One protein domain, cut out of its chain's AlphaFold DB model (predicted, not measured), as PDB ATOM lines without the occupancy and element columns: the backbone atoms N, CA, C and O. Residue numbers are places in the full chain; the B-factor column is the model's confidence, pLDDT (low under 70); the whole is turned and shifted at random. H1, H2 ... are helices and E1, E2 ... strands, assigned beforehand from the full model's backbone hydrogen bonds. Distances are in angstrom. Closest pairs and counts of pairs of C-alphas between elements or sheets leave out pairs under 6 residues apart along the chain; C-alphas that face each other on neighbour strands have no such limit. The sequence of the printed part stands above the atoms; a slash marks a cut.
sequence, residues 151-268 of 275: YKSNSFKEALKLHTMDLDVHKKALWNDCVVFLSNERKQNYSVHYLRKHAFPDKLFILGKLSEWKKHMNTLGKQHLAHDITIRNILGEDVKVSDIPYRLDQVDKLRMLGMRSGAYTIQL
ATOM      1  N   TYR A 151     124.365 121.937 147.660       70.06
ATOM      2  CA  TYR A 151     125.267 123.030 147.332       70.06
ATOM      3  C   TYR A 151     124.610 124.339 147.759       70.06
ATOM      4  O   TYR A 151     123.555 124.712 147.240       70.06
ATOM      5  N   LYS A 152     125.237 125.032 148.711       70.44
ATOM      6  CA  LYS A 152     124.872 126.403 149.076       70.44
ATOM      7  C   LYS A 152     125.439 127.331 148.005       70.44
ATOM      8  O   LYS A 152     126.630 127.626 148.020       70.44
ATOM      9  N   SER A 153     124.618 127.745 147.047       71.12
ATOM     10  CA  SER A 153     125.016 128.746 146.057       71.12
ATOM     11  C   SER A 153     123.832 129.620 145.674       71.12
ATOM     12  O   SER A 153     122.685 129.180 145.638       71.12
ATOM     13  N   ASN A 154     124.131 130.873 145.347       71.62
ATOM     14  CA  ASN A 154     123.123 131.846 144.930       71.62
ATOM     15  C   ASN A 154     122.823 131.771 143.423       71.62
ATOM     16  O   ASN A 154     121.935 132.464 142.928       71.62
ATOM     17  N   SER A 155     123.577 130.951 142.683       74.69
ATOM     18  CA  SER A 155     123.478 130.797 141.235       74.69
ATOM     19  C   SER A 155     123.597 129.333 140.822       74.69
ATOM     20  O   SER A 155     124.483 128.608 141.287       74.69
ATOM     21  N   PHE A 156     122.755 128.923 139.869       75.62
ATOM     22  CA  PHE A 156     122.790 127.591 139.266       75.62
ATOM     23  C   PHE A 156     124.157 127.290 138.627       75.62
ATOM     24  O   PHE A 156     124.669 126.179 138.731       75.62
ATOM     25  N   LYS A 157     124.791 128.284 137.985       78.62
ATOM     26  CA  LYS A 157     126.111 128.099 137.351       78.62
ATOM     27  C   LYS A 157     127.206 127.802 138.376       78.62
ATOM     28  O   LYS A 157     128.112 127.028 138.091       78.62
ATOM     29  N   GLU A 158     127.129 128.419 139.551       79.62
ATOM     30  CA  GLU A 158     128.070 128.172 140.647       79.62
ATOM     31  C   GLU A 158     127.832 126.799 141.276       79.62
ATOM     32  O   GLU A 158     128.793 126.062 141.481       79.62
ATOM     33  N   ALA A 159     126.565 126.411 141.475       79.81
ATOM     34  CA  ALA A 159     126.208 125.067 141.937       79.81
ATOM     35  C   ALA A 159     126.764 123.988 141.002       79.81
ATOM     36  O   ALA A 159     127.333 122.999 141.456       79.81
ATOM     37  N   LEU A 160     126.631 124.200 139.688       81.19
ATOM     38  CA  LEU A 160     127.129 123.276 138.677       81.19
ATOM     39  C   LEU A 160     128.654 123.138 138.740       81.19
ATOM     40  O   LEU A 160     129.160 122.021 138.738       81.19
ATOM     41  N   LYS A 161     129.384 124.257 138.846       82.12
ATOM     42  CA  LYS A 161     130.849 124.239 138.981       82.12
ATOM     43  C   LYS A 161     131.287 123.449 140.212       82.12
ATOM     44  O   LYS A 161     132.117 122.554 140.073       82.12
ATOM     45  N   LEU A 162     130.687 123.736 141.370       82.31
ATOM     46  CA  LEU A 162     130.955 123.028 142.625       82.31
ATOM     47  C   LEU A 162     130.643 121.531 142.512       82.31
ATOM     48  O   LEU A 162     131.432 120.710 142.963       82.31
ATOM     49  N   HIS A 163     129.544 121.162 141.849       81.06
ATOM     50  CA  HIS A 163     129.205 119.760 141.601       81.06
ATOM     51  C   HIS A 163     130.237 119.053 140.715       81.06
ATOM     52  O   HIS A 163     130.560 117.893 140.950       81.06
ATOM     53  N   THR A 164     130.754 119.732 139.689       79.06
ATOM     54  CA  THR A 164     131.685 119.123 138.731       79.06
ATOM     55  C   THR A 164     133.144 119.106 139.177       79.06
ATOM     56  O   THR A 164     133.934 118.398 138.560       79.06
ATOM     57  N   MET A 165     133.519 119.856 140.218       80.44
ATOM     58  CA  MET A 165     134.916 120.046 140.633       80.44
ATOM     59  C   MET A 165     135.593 118.730 141.043       80.44
ATOM     60  O   MET A 165     136.668 118.412 140.527       80.44
ATOM     61  N   ASP A 166     134.906 117.922 141.849       76.56
ATOM     62  CA  ASP A 166     135.451 116.692 142.444       76.56
ATOM     63  C   ASP A 166     135.112 115.422 141.641       76.56
ATOM     64  O   ASP A 166     135.352 114.306 142.091       76.56
ATOM     65  N   LEU A 167     134.529 115.564 140.446       78.81
ATOM     66  CA  LEU A 167     134.160 114.422 139.607       78.81
ATOM     67  C   LEU A 167     135.365 113.828 138.861       78.81
ATOM     68  O   LEU A 167     136.269 114.548 138.424       78.81
ATOM     69  N   ASP A 168     135.312 112.514 138.633       80.94
ATOM     70  CA  ASP A 168     136.249 111.787 137.770       80.94
ATOM     71  C   ASP A 168     136.258 112.348 136.343       80.94
ATOM     72  O   ASP A 168     135.256 112.890 135.866       80.94
ATOM     73  N   VAL A 169     137.363 112.156 135.616       77.25
ATOM     74  CA  VAL A 169     137.545 112.657 134.238       77.25
ATOM     75  C   VAL A 169     136.403 112.215 133.310       77.25
ATOM     76  O   VAL A 169     135.854 113.038 132.579       77.25
ATOM     77  N   HIS A 170     135.970 110.954 133.401       72.12
ATOM     78  CA  HIS A 170     134.848 110.427 132.615       72.12
ATOM     79  C   HIS A 170     133.507 111.089 132.967       72.12
ATOM     80  O   HIS A 170     132.728 111.441 132.083       72.12
ATOM     81  N   LYS A 171     133.250 111.333 134.258       76.50
ATOM     82  CA  LYS A 171     132.033 112.019 134.717       76.50
ATOM     83  C   LYS A 171     132.046 113.493 134.313       76.50
ATOM     84  O   LYS A 171     131.015 114.016 133.907       76.50
ATOM     85  N   LYS A 172     133.203 114.158 134.352       75.50
ATOM     86  CA  LYS A 172     133.381 115.528 133.841       75.50
ATOM     87  C   LYS A 172     133.129 115.615 132.335       75.50
ATOM     88  O   LYS A 172     132.490 116.563 131.889       75.50
ATOM     89  N   ALA A 173     133.579 114.623 131.566       73.00
ATOM     90  CA  ALA A 173     133.348 114.565 130.124       73.00
ATOM     91  C   ALA A 173     131.852 114.493 129.776       73.00
ATOM     92  O   ALA A 173     131.410 115.225 128.895       73.00
ATOM     93  N   LEU A 174     131.067 113.713 130.529       74.88
ATOM     94  CA  LEU A 174     129.606 113.675 130.390       74.88
ATOM     95  C   LEU A 174     128.999 115.072 130.556       74.88
ATOM     96  O   LEU A 174     128.284 115.533 129.674       74.88
ATOM     97  N   TRP A 175     129.345 115.794 131.625       77.56
ATOM     98  CA  TRP A 175     128.845 117.157 131.847       77.56
ATOM     99  C   TRP A 175     129.272 118.147 130.758       77.56
ATOM    100  O   TRP A 175     128.518 119.069 130.460       77.56
ATOM    101  N   ASN A 176     130.437 117.947 130.138       75.00
ATOM    102  CA  ASN A 176     130.917 118.775 129.030       75.00
ATOM    103  C   ASN A 176     130.145 118.560 127.722       75.00
ATOM    104  O   ASN A 176     130.156 119.454 126.876       75.00
ATOM    105  N   ASP A 177     129.491 117.411 127.553       78.19
ATOM    106  CA  ASP A 177     128.672 117.100 126.376       78.19
ATOM    107  C   ASP A 177     127.161 117.198 126.645       78.19
ATOM    108  O   ASP A 177     126.330 116.817 125.822       78.19
ATOM    109  N   CYS A 178     126.789 117.749 127.802       82.50
ATOM    110  CA  CYS A 178     125.400 117.944 128.190       82.50
ATOM    111  C   CYS A 178     124.846 119.306 127.753       82.50
ATOM    112  O   CYS A 178     125.543 120.326 127.687       82.50
ATOM    113  N   VAL A 179     123.530 119.335 127.553       82.00
ATOM    114  CA  VAL A 179     122.734 120.563 127.549       82.00
ATOM    115  C   VAL A 179     122.145 120.738 128.938       82.00
ATOM    116  O   VAL A 179     121.510 119.837 129.486       82.00
ATOM    117  N   VAL A 180     122.359 121.913 129.514       82.38
ATOM    118  CA  VAL A 180     121.888 122.249 130.852       82.38
ATOM    119  C   VAL A 180     120.894 123.391 130.750       82.38
ATOM    120  O   VAL A 180     121.223 124.485 130.280       82.38
ATOM    121  N   PHE A 181     119.675 123.141 131.215       77.50
ATOM    122  CA  PHE A 181     118.631 124.150 131.274       77.50
ATOM    123  C   PHE A 181     118.738 124.926 132.586       77.50
ATOM    124  O   PHE A 181     118.502 124.406 133.675       77.50
ATOM    125  N   LEU A 182     119.109 126.195 132.481       74.19
ATOM    126  CA  LEU A 182     119.223 127.103 133.611       74.19
ATOM    127  C   LEU A 182     117.836 127.642 133.958       74.19
ATOM    128  O   LEU A 182     117.270 128.425 133.195       74.19
ATOM    129  N   SER A 183     117.305 127.246 135.115       68.00
ATOM    130  CA  SER A 183     116.096 127.858 135.670       68.00
ATOM    131  C   SER A 183     116.366 129.299 136.120       68.00
ATOM    132  O   SER A 183     117.420 129.589 136.685       68.00
ATOM    133  N   ASN A 184     115.398 130.198 135.906       65.06
ATOM    134  CA  ASN A 184     115.424 131.564 136.451       65.06
ATOM    135  C   ASN A 184     115.092 131.614 137.954       65.06
ATOM    136  O   ASN A 184     115.081 132.693 138.548       65.06
ATOM    137  N   GLU A 185     114.794 130.472 138.576       63.03
ATOM    138  CA  GLU A 185     114.514 130.384 140.005       63.03
ATOM    139  C   GLU A 185     115.746 130.773 140.835       63.03
ATOM    140  O   GLU A 185     116.793 130.121 140.778       63.03
ATOM    141  N   ARG A 186     115.598 131.812 141.668       62.25
ATOM    142  CA  ARG A 186     116.565 132.151 142.719       62.25
ATOM    143  C   ARG A 186     116.406 131.166 143.877       62.25
ATOM    144  O   ARG A 186     115.687 131.441 144.833       62.25
ATOM    145  N   LYS A 187     117.052 130.004 143.782       66.81
ATOM    146  CA  LYS A 187     117.195 129.070 144.906       66.81
ATOM    147  C   LYS A 187     118.548 129.297 145.568       66.81
ATOM    148  O   LYS A 187     119.552 129.404 144.881       66.81
ATOM    149  N   GLN A 188     118.563 129.377 146.898       63.50
ATOM    150  CA  GLN A 188     119.798 129.529 147.681       63.50
ATOM    151  C   GLN A 188     120.509 128.187 147.937       63.50
ATOM    152  O   GLN A 188     121.670 128.170 148.337       63.50
ATOM    153  N   ASN A 189     119.824 127.061 147.691       72.25
ATOM    154  CA  ASN A 189     120.354 125.711 147.860       72.25
ATOM    155  C   ASN A 189     119.957 124.836 146.665       72.25
ATOM    156  O   ASN A 189     118.773 124.553 146.465       72.25
ATOM    157  N   TYR A 190     120.944 124.382 145.895       77.12
ATOM    158  CA  TYR A 190     120.749 123.459 144.780       77.12
ATOM    159  C   TYR A 190     121.208 122.058 145.195       77.12
ATOM    160  O   TYR A 190     122.343 121.871 145.628       77.12
ATOM    161  N   SER A 191     120.338 121.056 145.071       80.50
ATOM    162  CA  SER A 191     120.717 119.659 145.309       80.50
ATOM    163  C   SER A 191     121.319 119.029 144.049       80.50
ATOM    164  O   SER A 191     120.976 119.414 142.929       80.50
ATOM    165  N   VAL A 192     122.173 118.010 144.215       78.69
ATOM    166  CA  VAL A 192     122.687 117.183 143.100       78.69
ATOM    167  C   VAL A 192     121.547 116.682 142.211       78.69
ATOM    168  O   VAL A 192     121.622 116.758 140.986       78.69
ATOM    169  N   HIS A 193     120.478 116.181 142.835       81.12
ATOM    170  CA  HIS A 193     119.312 115.658 142.131       81.12
ATOM    171  C   HIS A 193     118.644 116.739 141.273       81.12
ATOM    172  O   HIS A 193     118.361 116.500 140.103       81.12
ATOM    173  N   TYR A 194     118.480 117.952 141.812       81.12
ATOM    174  CA  TYR A 194     117.945 119.081 141.055       81.12
ATOM    175  C   TYR A 194     118.824 119.418 139.842       81.12
ATOM    176  O   TYR A 194     118.314 119.560 138.737       81.12
ATOM    177  N   LEU A 195     120.149 119.486 140.012       79.75
ATOM    178  CA  LEU A 195     121.067 119.767 138.902       79.75
ATOM    179  C   LEU A 195     120.989 118.700 137.802       79.75
ATOM    180  O   LEU A 195     120.923 119.043 136.624       79.75
ATOM    181  N   ARG A 196     120.963 117.415 138.178       81.19
ATOM    182  CA  ARG A 196     120.875 116.293 137.228       81.19
ATOM    183  C   ARG A 196     119.533 116.240 136.502       81.19
ATOM    184  O   ARG A 196     119.515 115.912 135.324       81.19
ATOM    185  N   LYS A 197     118.437 116.623 137.162       82.25
ATOM    186  CA  LYS A 197     117.109 116.726 136.536       82.25
ATOM    187  C   LYS A 197     117.067 117.754 135.401       82.25
ATOM    188  O   LYS A 197     116.320 117.585 134.444       82.25
ATOM    189  N   HIS A 198     117.869 118.812 135.506       81.69
ATOM    190  CA  HIS A 198     117.946 119.891 134.519       81.69
ATOM    191  C   HIS A 198     119.091 119.730 133.509       81.69
ATOM    192  O   HIS A 198     119.316 120.623 132.684       81.69
ATOM    193  N   ALA A 199     119.808 118.611 133.561       84.56
ATOM    194  CA  ALA A 199     120.908 118.298 132.670       84.56
ATOM    195  C   ALA A 199     120.547 117.100 131.791       84.56
ATOM    196  O   ALA A 199     119.993 116.101 132.255       84.56
ATOM    197  N   PHE A 200     120.861 117.222 130.509       86.12
ATOM    198  CA  PHE A 200     120.465 116.276 129.482       86.12
ATOM    199  C   PHE A 200     121.706 115.876 128.672       86.12
ATOM    200  O   PHE A 200     122.439 116.769 128.230       86.12
ATOM    201  N   PRO A 201     121.971 114.569 128.508       82.81
ATOM    202  CA  PRO A 201     123.147 114.066 127.806       82.81
ATOM    203  C   PRO A 201     123.003 114.186 126.284       82.81
ATOM    204  O   PRO A 201     121.891 114.196 125.767       82.81
ATOM    205  N   ASP A 202     124.135 114.228 125.579       83.00
ATOM    206  CA  ASP A 202     124.220 114.361 124.118       83.00
ATOM    207  C   ASP A 202     123.587 115.658 123.586       83.00
ATOM    208  O   ASP A 202     122.424 115.746 123.164       83.00
ATOM    209  N   LYS A 203     124.410 116.707 123.557       82.81
ATOM    210  CA  LYS A 203     124.006 118.026 123.064       82.81
ATOM    211  C   LYS A 203     123.503 118.026 121.621       82.81
ATOM    212  O   LYS A 203     122.655 118.857 121.289       82.81
ATOM    213  N   LEU A 204     124.010 117.147 120.753       81.06
ATOM    214  CA  LEU A 204     123.621 117.121 119.342       81.06
ATOM    215  C   LEU A 204     122.238 116.502 119.181       81.06
ATOM    216  O   LEU A 204     121.398 117.059 118.468       81.06
ATOM    217  N   PHE A 205     121.984 115.403 119.889       83.75
ATOM    218  CA  PHE A 205     120.676 114.763 119.920       83.75
ATOM    219  C   PHE A 205     119.593 115.719 120.430       83.75
ATOM    220  O   PHE A 205     118.562 115.906 119.776       83.75
ATOM    221  N   ILE A 206     119.857 116.396 121.548       83.31
ATOM    222  CA  ILE A 206     118.912 117.340 122.159       83.31
ATOM    223  C   ILE A 206     118.608 118.498 121.214       83.31
ATOM    224  O   ILE A 206     117.444 118.836 121.002       83.31
ATOM    225  N   LEU A 207     119.633 119.099 120.603       82.12
ATOM    226  CA  LEU A 207     119.426 120.175 119.634       82.12
ATOM    227  C   LEU A 207     118.641 119.703 118.403       82.12
ATOM    228  O   LEU A 207     117.810 120.455 117.889       82.12
ATOM    229  N   GLY A 208     118.859 118.462 117.960       82.62
ATOM    230  CA  GLY A 208     118.059 117.820 116.919       82.62
ATOM    231  C   GLY A 208     116.581 117.743 117.297       82.62
ATOM    232  O   GLY A 208     115.733 118.243 116.556       82.62
ATOM    233  N   LYS A 209     116.276 117.226 118.493       85.50
ATOM    234  CA  LYS A 209     114.906 117.114 119.021       85.50
ATOM    235  C   LYS A 209     114.214 118.465 119.177       85.50
ATOM    236  O   LYS A 209     113.068 118.627 118.759       85.50
ATOM    237  N   LEU A 210     114.919 119.469 119.696       82.88
ATOM    238  CA  LEU A 210     114.398 120.836 119.811       82.88
ATOM    239  C   LEU A 210     114.123 121.463 118.432       82.88
ATOM    240  O   LEU A 210     113.161 122.215 118.267       82.88
ATOM    241  N   SER A 211     114.946 121.150 117.428       81.81
ATOM    242  CA  SER A 211     114.741 121.598 116.048       81.81
ATOM    243  C   SER A 211     113.541 120.910 115.388       81.81
ATOM    244  O   SER A 211     112.782 121.569 114.677       81.81
ATOM    245  N   GLU A 212     113.367 119.603 115.585       83.50
ATOM    246  CA  GLU A 212     112.181 118.864 115.127       83.50
ATOM    247  C   GLU A 212     110.915 119.476 115.730       83.50
ATOM    248  O   GLU A 212     110.013 119.874 114.990       83.50
ATOM    249  N   TRP A 213     110.907 119.682 117.050       84.00
ATOM    250  CA  TRP A 213     109.811 120.339 117.759       84.00
ATOM    251  C   TRP A 213     109.473 121.710 117.162       84.00
ATOM    252  O   TRP A 213     108.326 121.972 116.801       84.00
ATOM    253  N   LYS A 214     110.487 122.563 116.954       80.25
ATOM    254  CA  LYS A 214     110.320 123.889 116.339       80.25
ATOM    255  C   LYS A 214     109.706 123.813 114.937       80.25
ATOM    256  O   LYS A 214     108.827 124.612 114.620       80.25
ATOM    257  N   LYS A 215     110.143 122.870 114.095       81.25
ATOM    258  CA  LYS A 215     109.586 122.667 112.742       81.25
ATOM    259  C   LYS A 215     108.129 122.202 112.790       81.25
ATOM    260  O   LYS A 215     107.307 122.691 112.012       81.25
ATOM    261  N   HIS A 216     107.796 121.291 113.703       80.56
ATOM    262  CA  HIS A 216     106.424 120.815 113.878       80.56
ATOM    263  C   HIS A 216     105.485 121.924 114.366       80.56
ATOM    264  O   HIS A 216     104.385 122.052 113.823       80.56
ATOM    265  N   MET A 217     105.948 122.763 115.300       76.62
ATOM    266  CA  MET A 217     105.198 123.907 115.827       76.62
ATOM    267  C   MET A 217     105.002 125.023 114.792       76.62
ATOM    268  O   MET A 217     103.884 125.497 114.618       76.62
ATOM    269  N   ASN A 218     106.063 125.435 114.090       73.75
ATOM    270  CA  ASN A 218     106.027 126.641 113.253       73.75
ATOM    271  C   ASN A 218     105.610 126.389 111.800       73.75
ATOM    272  O   ASN A 218     105.070 127.286 111.163       73.75
ATOM    273  N   THR A 219     105.926 125.220 111.237       66.38
ATOM    274  CA  THR A 219     105.879 125.019 109.776       66.38
ATOM    275  C   THR A 219     104.815 124.020 109.349       66.38
ATOM    276  O   THR A 219     104.242 124.157 108.274       66.38
ATOM    277  N   LEU A 220     104.557 122.998 110.168       60.25
ATOM    278  CA  LEU A 220     103.714 121.871 109.763       60.25
ATOM    279  C   LEU A 220     102.289 121.928 110.325       60.25
ATOM    280  O   LEU A 220     101.462 121.133 109.893       60.25
ATOM    281  N   GLY A 221     101.996 122.800 111.299       62.03
ATOM    282  CA  GLY A 221     100.689 122.837 111.975       62.03
ATOM    283  C   GLY A 221     100.334 121.532 112.710       62.03
ATOM    284  O   GLY A 221      99.208 121.351 113.164       62.03
ATOM    285  N   LYS A 222     101.291 120.604 112.841       69.56
ATOM    286  CA  LYS A 222     101.122 119.288 113.468       69.56
ATOM    287  C   LYS A 222     101.473 119.379 114.951       69.56
ATOM    288  O   LYS A 222     102.439 118.772 115.402       69.56
ATOM    289  N   GLN A 223     100.686 120.158 115.691       69.75
ATOM    290  CA  GLN A 223     100.916 120.409 117.118       69.75
ATOM    291  C   GLN A 223     100.910 119.115 117.941       69.75
ATOM    292  O   GLN A 223     101.769 118.943 118.796       69.75
ATOM    293  N   HIS A 224     100.026 118.161 117.623       74.06
ATOM    294  CA  HIS A 224      99.966 116.858 118.302       74.06
ATOM    295  C   HIS A 224     101.323 116.128 118.316       74.06
ATOM    296  O   HIS A 224     101.782 115.740 119.381       74.06
ATOM    297  N   LEU A 225     102.026 116.058 117.177       72.44
ATOM    298  CA  LEU A 225     103.354 115.432 117.107       72.44
ATOM    299  C   LEU A 225     104.407 116.194 117.912       72.44
ATOM    300  O   LEU A 225     105.321 115.580 118.446       72.44
ATOM    301  N   ALA A 226     104.296 117.521 118.009       75.00
ATOM    302  CA  ALA A 226     105.210 118.320 118.817       75.00
ATOM    303  C   ALA A 226     105.032 118.044 120.324       75.00
ATOM    304  O   ALA A 226     106.011 118.054 121.068       75.00
ATOM    305  N   HIS A 227     103.809 117.761 120.779       77.62
ATOM    306  CA  HIS A 227     103.518 117.437 122.181       77.62
ATOM    307  C   HIS A 227     103.982 116.036 122.611       77.62
ATOM    308  O   HIS A 227     104.106 115.781 123.812       77.62
ATOM    309  N   ASP A 228     104.289 115.157 121.655       80.44
ATOM    310  CA  ASP A 228     104.748 113.788 121.915       80.44
ATOM    311  C   ASP A 228     106.282 113.654 121.948       80.44
ATOM    312  O   ASP A 228     106.810 112.591 122.276       80.44
ATOM    313  N   ILE A 229     107.030 114.721 121.644       84.62
ATOM    314  CA  ILE A 229     108.498 114.680 121.642       84.62
ATOM    315  C   ILE A 229     109.025 114.677 123.078       84.62
ATOM    316  O   ILE A 229     108.806 115.624 123.837       84.62
ATOM    317  N   THR A 230     109.786 113.641 123.424       86.81
ATOM    318  CA  THR A 230     110.429 113.468 124.731       86.81
ATOM    319  C   THR A 230     111.954 113.473 124.618       86.81
ATOM    320  O   THR A 230     112.531 113.156 123.574       86.81
ATOM    321  N   ILE A 231     112.614 113.873 125.703       86.75
ATOM    322  CA  ILE A 231     114.066 113.831 125.881       86.75
ATOM    323  C   ILE A 231     114.342 113.232 127.257       86.75
ATOM    324  O   ILE A 231     113.721 113.621 128.246       86.75
ATOM    325  N   ARG A 232     115.295 112.306 127.323       85.31
ATOM    326  CA  ARG A 232     115.713 111.661 128.565       85.31
ATOM    327  C   ARG A 232     116.776 112.492 129.282       85.31
ATOM    328  O   ARG A 232     117.741 112.928 128.656       85.31
ATOM    329  N   ASN A 233     116.607 112.729 130.580       84.06
ATOM    330  CA  ASN A 233     117.605 113.431 131.394       84.06
ATOM    331  C   ASN A 233     118.738 112.490 131.861       84.06
ATOM    332  O   ASN A 233     118.693 111.280 131.641       84.06
ATOM    333  N   ILE A 234     119.756 113.028 132.549       82.44
ATOM    334  CA  ILE A 234     120.878 112.228 133.097       82.44
ATOM    335  C   ILE A 234     120.413 111.173 134.122       82.44
ATOM    336  O   ILE A 234     121.116 110.193 134.363       82.44
ATOM    337  N   LEU A 235     119.246 111.360 134.743       80.44
ATOM    338  CA  LEU A 235     118.665 110.405 135.693       80.44
ATOM    339  C   LEU A 235     117.880 109.277 135.004       80.44
ATOM    340  O   LEU A 235     117.401 108.381 135.692       80.44
ATOM    341  N   GLY A 236     117.754 109.303 133.674       81.56
ATOM    342  CA  GLY A 236     116.976 108.327 132.917       81.56
ATOM    343  C   GLY A 236     115.475 108.628 132.857       81.56
ATOM    344  O   GLY A 236     114.715 107.802 132.364       81.56
ATOM    345  N   GLU A 237     115.037 109.793 133.338       84.56
ATOM    346  CA  GLU A 237     113.632 110.201 133.305       84.56
ATOM    347  C   GLU A 237     113.298 110.834 131.950       84.56
ATOM    348  O   GLU A 237     114.006 111.732 131.479       84.56
ATOM    349  N   ASP A 238     112.197 110.396 131.341       85.19
ATOM    350  CA  ASP A 238     111.700 110.956 130.086       85.19
ATOM    351  C   ASP A 238     110.898 112.240 130.361       85.19
ATOM    352  O   ASP A 238     109.893 112.236 131.073       85.19
ATOM    353  N   VAL A 239     111.343 113.357 129.784       83.50
ATOM    354  CA  VAL A 239     110.723 114.682 129.925       83.50
ATOM    355  C   VAL A 239     110.178 115.129 128.573       83.50
ATOM    356  O   VAL A 239     110.894 115.103 127.570       83.50
ATOM    357  N   LYS A 240     108.917 115.568 128.521       83.44
ATOM    358  CA  LYS A 240     108.340 116.134 127.295       83.44
ATOM    359  C   LYS A 240     108.968 117.488 126.989       83.44
ATOM    360  O   LYS A 240     109.071 118.350 127.859       83.44
ATOM    361  N   VAL A 241     109.339 117.700 125.729       81.12
ATOM    362  CA  VAL A 241     109.949 118.959 125.274       81.12
ATOM    363  C   VAL A 241     108.997 120.138 125.458       81.12
ATOM    364  O   VAL A 241     109.447 121.229 125.798       81.12
ATOM    365  N   SER A 242     107.689 119.917 125.293       73.69
ATOM    366  CA  SER A 242     106.652 120.942 125.482       73.69
ATOM    367  C   SER A 242     106.612 121.539 126.886       73.69
ATOM    368  O   SER A 242     106.200 122.685 127.046       73.69
ATOM    369  N   ASP A 243     107.032 120.773 127.890       75.00
ATOM    370  CA  ASP A 243     106.891 121.140 129.299       75.00
ATOM    371  C   ASP A 243     108.086 121.978 129.778       75.00
ATOM    372  O   ASP A 243     108.080 122.529 130.879       75.00
ATOM    373  N   ILE A 244     109.124 122.101 128.945       73.31
ATOM    374  CA  ILE A 244     110.319 122.885 129.236       73.31
ATOM    375  C   ILE A 244     110.035 124.354 128.862       73.31
ATOM    376  O   ILE A 244     109.792 124.660 127.695       73.31
ATOM    377  N   PRO A 245     110.106 125.312 129.803       66.56
ATOM    378  CA  PRO A 245     109.857 126.723 129.509       66.56
ATOM    379  C   PRO A 245     111.086 127.379 128.846       66.56
ATOM    380  O   PRO A 245     111.878 128.058 129.504       66.56
ATOM    381  N   TYR A 246     111.286 127.169 127.539       67.69
ATOM    382  CA  TYR A 246     112.412 127.719 126.767       67.69
ATOM    383  C   TYR A 246     111.959 128.520 125.533       67.69
ATOM    384  O   TYR A 246     110.870 128.322 125.000       67.69
ATOM    385  N   ARG A 247     112.809 129.444 125.051       63.03
ATOM    386  CA  ARG A 247     112.556 130.209 123.813       63.03
ATOM    387  C   ARG A 247     113.194 129.556 122.590       63.03
ATOM    388  O   ARG A 247     114.371 129.201 122.606       63.03
ATOM    389  N   LEU A 248     112.444 129.528 121.490       60.75
ATOM    390  CA  LEU A 248     112.870 128.998 120.189       60.75
ATOM    391  C   LEU A 248     114.027 129.772 119.532       60.75
ATOM    392  O   LEU A 248     114.723 129.219 118.676       60.75
ATOM    393  N   ASP A 249     114.254 131.023 119.934       63.44
ATOM    394  CA  ASP A 249     115.308 131.898 119.397       63.44
ATOM    395  C   ASP A 249     116.717 131.414 119.775       63.44
ATOM    396  O   ASP A 249     117.701 131.718 119.098       63.44
ATOM    397  N   GLN A 250     116.830 130.655 120.872       65.12
ATOM    398  CA  GLN A 250     118.106 130.096 121.314       65.12
ATOM    399  C   GLN A 250     118.513 128.875 120.483       65.12
ATOM    400  O   GLN A 250     119.706 128.647 120.315       65.12
ATOM    401  N   VAL A 251     117.562 128.141 119.890       67.62
ATOM    402  CA  VAL A 251     117.844 126.933 119.090       67.62
ATOM    403  C   VAL A 251     118.699 127.266 117.864       67.62
ATOM    404  O   VAL A 251     119.682 126.579 117.595       67.62
ATOM    405  N   ASP A 252     118.390 128.359 117.160       68.38
ATOM    406  CA  ASP A 252     119.142 128.757 115.962       68.38
ATOM    407  C   ASP A 252     120.565 129.211 116.327       68.38
ATOM    408  O   ASP A 252     121.532 128.842 115.657       68.38
ATOM    409  N   LYS A 253     120.708 129.943 117.442       70.12
ATOM    410  CA  LYS A 253     122.012 130.363 117.978       70.12
ATOM    411  C   LYS A 253     122.858 129.165 118.419       70.12
ATOM    412  O   LYS A 253     124.044 129.109 118.106       70.12
ATOM    413  N   LEU A 254     122.259 128.197 119.113       66.56
ATOM    414  CA  LEU A 254     122.939 126.995 119.607       66.56
ATOM    415  C   LEU A 254     123.343 126.049 118.475       66.56
ATOM    416  O   LEU A 254     124.409 125.444 118.534       66.56
ATOM    417  N   ARG A 255     122.552 125.983 117.399       66.12
ATOM    418  CA  ARG A 255     122.908 125.239 116.188       66.12
ATOM    419  C   ARG A 255     124.174 125.791 115.530       66.12
ATOM    420  O   ARG A 255     125.029 125.007 115.132       66.12
ATOM    421  N   MET A 256     124.329 127.116 115.449       65.69
ATOM    422  CA  MET A 256     125.560 127.722 114.914       65.69
ATOM    423  C   MET A 256     126.789 127.444 115.790       65.69
ATOM    424  O   MET A 256     127.916 127.453 115.301       65.69
ATOM    425  N   LEU A 257     126.581 127.168 117.079       62.69
ATOM    426  CA  LEU A 257     127.638 126.815 118.025       62.69
ATOM    427  C   LEU A 257     127.972 125.315 118.029       62.69
ATOM    428  O   LEU A 257     128.946 124.946 118.677       62.69
ATOM    429  N   GLY A 258     127.222 124.488 117.283       55.88
ATOM    430  CA  GLY A 258     127.155 123.021 117.342       55.88
ATOM    431  C   GLY A 258     128.471 122.232 117.299       55.88
ATOM    432  O   GLY A 258     128.461 121.053 117.634       55.88
ATOM    433  N   MET A 259     129.597 122.860 116.957       56.34
ATOM    434  CA  MET A 259     130.922 122.227 116.903       56.34
ATOM    435  C   MET A 259     131.881 122.646 118.027       56.34
ATOM    436  O   MET A 259     133.034 122.226 118.030       56.34
ATOM    437  N   ARG A 260     131.451 123.479 118.984       60.66
ATOM    438  CA  ARG A 260     132.327 123.938 120.073       60.66
ATOM    439  C   ARG A 260     132.313 122.971 121.261       60.66
ATOM    440  O   ARG A 260     131.288 122.370 121.595       60.66
ATOM    441  N   SER A 261     133.475 122.812 121.892       54.91
ATOM    442  CA  SER A 261     133.641 122.046 123.127       54.91
ATOM    443  C   SER A 261     133.045 122.802 124.322       54.91
ATOM    444  O   SER A 261     133.160 124.025 124.414       54.91
ATOM    445  N   GLY A 262     132.399 122.066 125.233       62.97
ATOM    446  CA  GLY A 262     131.775 122.599 126.447       62.97
ATOM    447  C   GLY A 262     130.252 122.451 126.489       62.97
ATOM    448  O   GLY A 262     129.587 122.369 125.454       62.97
ATOM    449  N   ALA A 263     129.716 122.435 127.712       61.19
ATOM    450  CA  ALA A 263     128.291 122.273 127.979       61.19
ATOM    451  C   ALA A 263     127.486 123.462 127.441       61.19
ATOM    452  O   ALA A 263     127.850 124.626 127.655       61.19
ATOM    453  N   TYR A 264     126.355 123.193 126.791       70.25
ATOM    454  CA  TYR A 264     125.465 124.261 126.340       70.25
ATOM    455  C   TYR A 264     124.526 124.656 127.463       70.25
ATOM    456  O   TYR A 264     123.774 123.842 127.990       70.25
ATOM    457  N   THR A 265     124.566 125.935 127.822       70.69
ATOM    458  CA  THR A 265     123.642 126.489 128.808       70.69
ATOM    459  C   THR A 265     122.487 127.164 128.090       70.69
ATOM    460  O   THR A 265     122.681 128.131 127.356       70.69
ATOM    461  N   ILE A 266     121.283 126.638 128.297       72.31
ATOM    462  CA  ILE A 266     120.044 127.198 127.757       72.31
ATOM    463  C   ILE A 266     119.349 127.908 128.903       72.31
ATOM    464  O   ILE A 266     119.054 127.296 129.926       72.31
ATOM    465  N   GLN A 267     119.108 129.209 128.764       68.81
ATOM    466  CA  GLN A 267     118.336 129.932 129.770       68.81
ATOM    467  C   GLN A 267     116.857 129.652 129.542       68.81
ATOM    468  O   GLN A 267     116.313 129.991 128.489       68.81
ATOM    469  N   LEU A 268     116.214 129.054 130.544       63.56
ATOM    470  CA  LEU A 268     114.768 128.939 130.573       63.56
ATOM    471  C   LEU A 268     114.195 130.347 130.681       63.56
ATOM    472  O   LEU A 268     114.624 131.144 131.514       63.56
TER     473      LEU A 268
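Overview. This is residues 151 to 268 of the 275 residues of an uncharacterized protein of bacterium TMED88 (UniProt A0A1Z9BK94). A short two-stranded parallel pair, E1 and E5, lies in the middle of an elongated body, with a loose group of H1, H2, E2 and H3 toward one end. Toward the other end runs the longest helix, H4, with H5 folded back on its far part and H6 and the small hairpin E3 and E4 on two sides of it. The printed part has 118 residues with six named helices and five named strands, in the order H1, H2, E1, E2, H3, H4, H5, E3, E4, H6, E5; the class is mixed, helices and strands. It is compact, with a radius of gyration of the C-alphas of 14.7 A, and spans 46 by 29 by 25 A.

Arrangement. E1, residues 179 to 182, and E5, residues 264 to 267, are parallel at 27 degrees, with N 180 and O 264 2.8 A apart, within hydrogen-bond range. Residues 179 to 180 of E1 also pair antiparallel with residues 199 to 200. H4, residues 203 to 218, comes nearest to E1 at the C-alphas of Val 179 and Lys 203, 5.3 A apart. With residues 207 to 211 alone H4 touches H6, residues 249 to 256, at a steep tilt of 46 degrees, opposite ways; the closest C-alphas are those of Ser 211 and Val 251, 6.9 A. With residues 212 to 217 alone it touches H5, residues 223 to 227, closest at the C-alphas of Trp 213 and Ala 226, 5.1 A. E3, residues 230 to 232, and E4, residues 238 to 240, form an antiparallel hairpin, with N 231 and O 239 2.8 A apart, within hydrogen-bond range; the closest C-alphas of H4 and E3 are those of Ile 206 and Ile 231, 7.0 A. H1, residues 156 to 165, only just touches H3, residues 192 to 197, with 3 pairs of C-alphas within 8 A, the closest being Leu 160 and Leu 195, 7.0 A. H1 and H2, residues 169 to 176, are close but not clearly touching, closest at the C-alphas of Thr 164 and Lys 172, 6.3 A. E2, residues 189 to 191, pairs with no named strand, but its residues 189 to 190 pair antiparallel with residues 151 to 152. Every O i to N i+4 pair is within hydrogen-bond range in H1, H2, H3, H4 and H5, and 3 of 4 are in H6.

Along the chain. H4 is 22.2 A long from C-alpha 203 at (124.006, 118.026, 123.064) to C-alpha 218. H1 measures 14.3 A from C-alpha 156 at (122.790, 127.591, 139.266), H6 11.9 A and H2 10.4 A. E5 measures 9.7 A and ends with C-alpha 267 at (118.336, 129.932, 129.770).

Size, cuts and confidence. The two C-alphas farthest apart are those of Asp 166 and Gly 221, 46.6 A. The printed part has no cut, and no link is long. Mean pLDDT of the printed part is 75.2; it is under 70 at residues 183 to 188, 219 to 223, 245 to 252, 254 to 263 and 267 to 268.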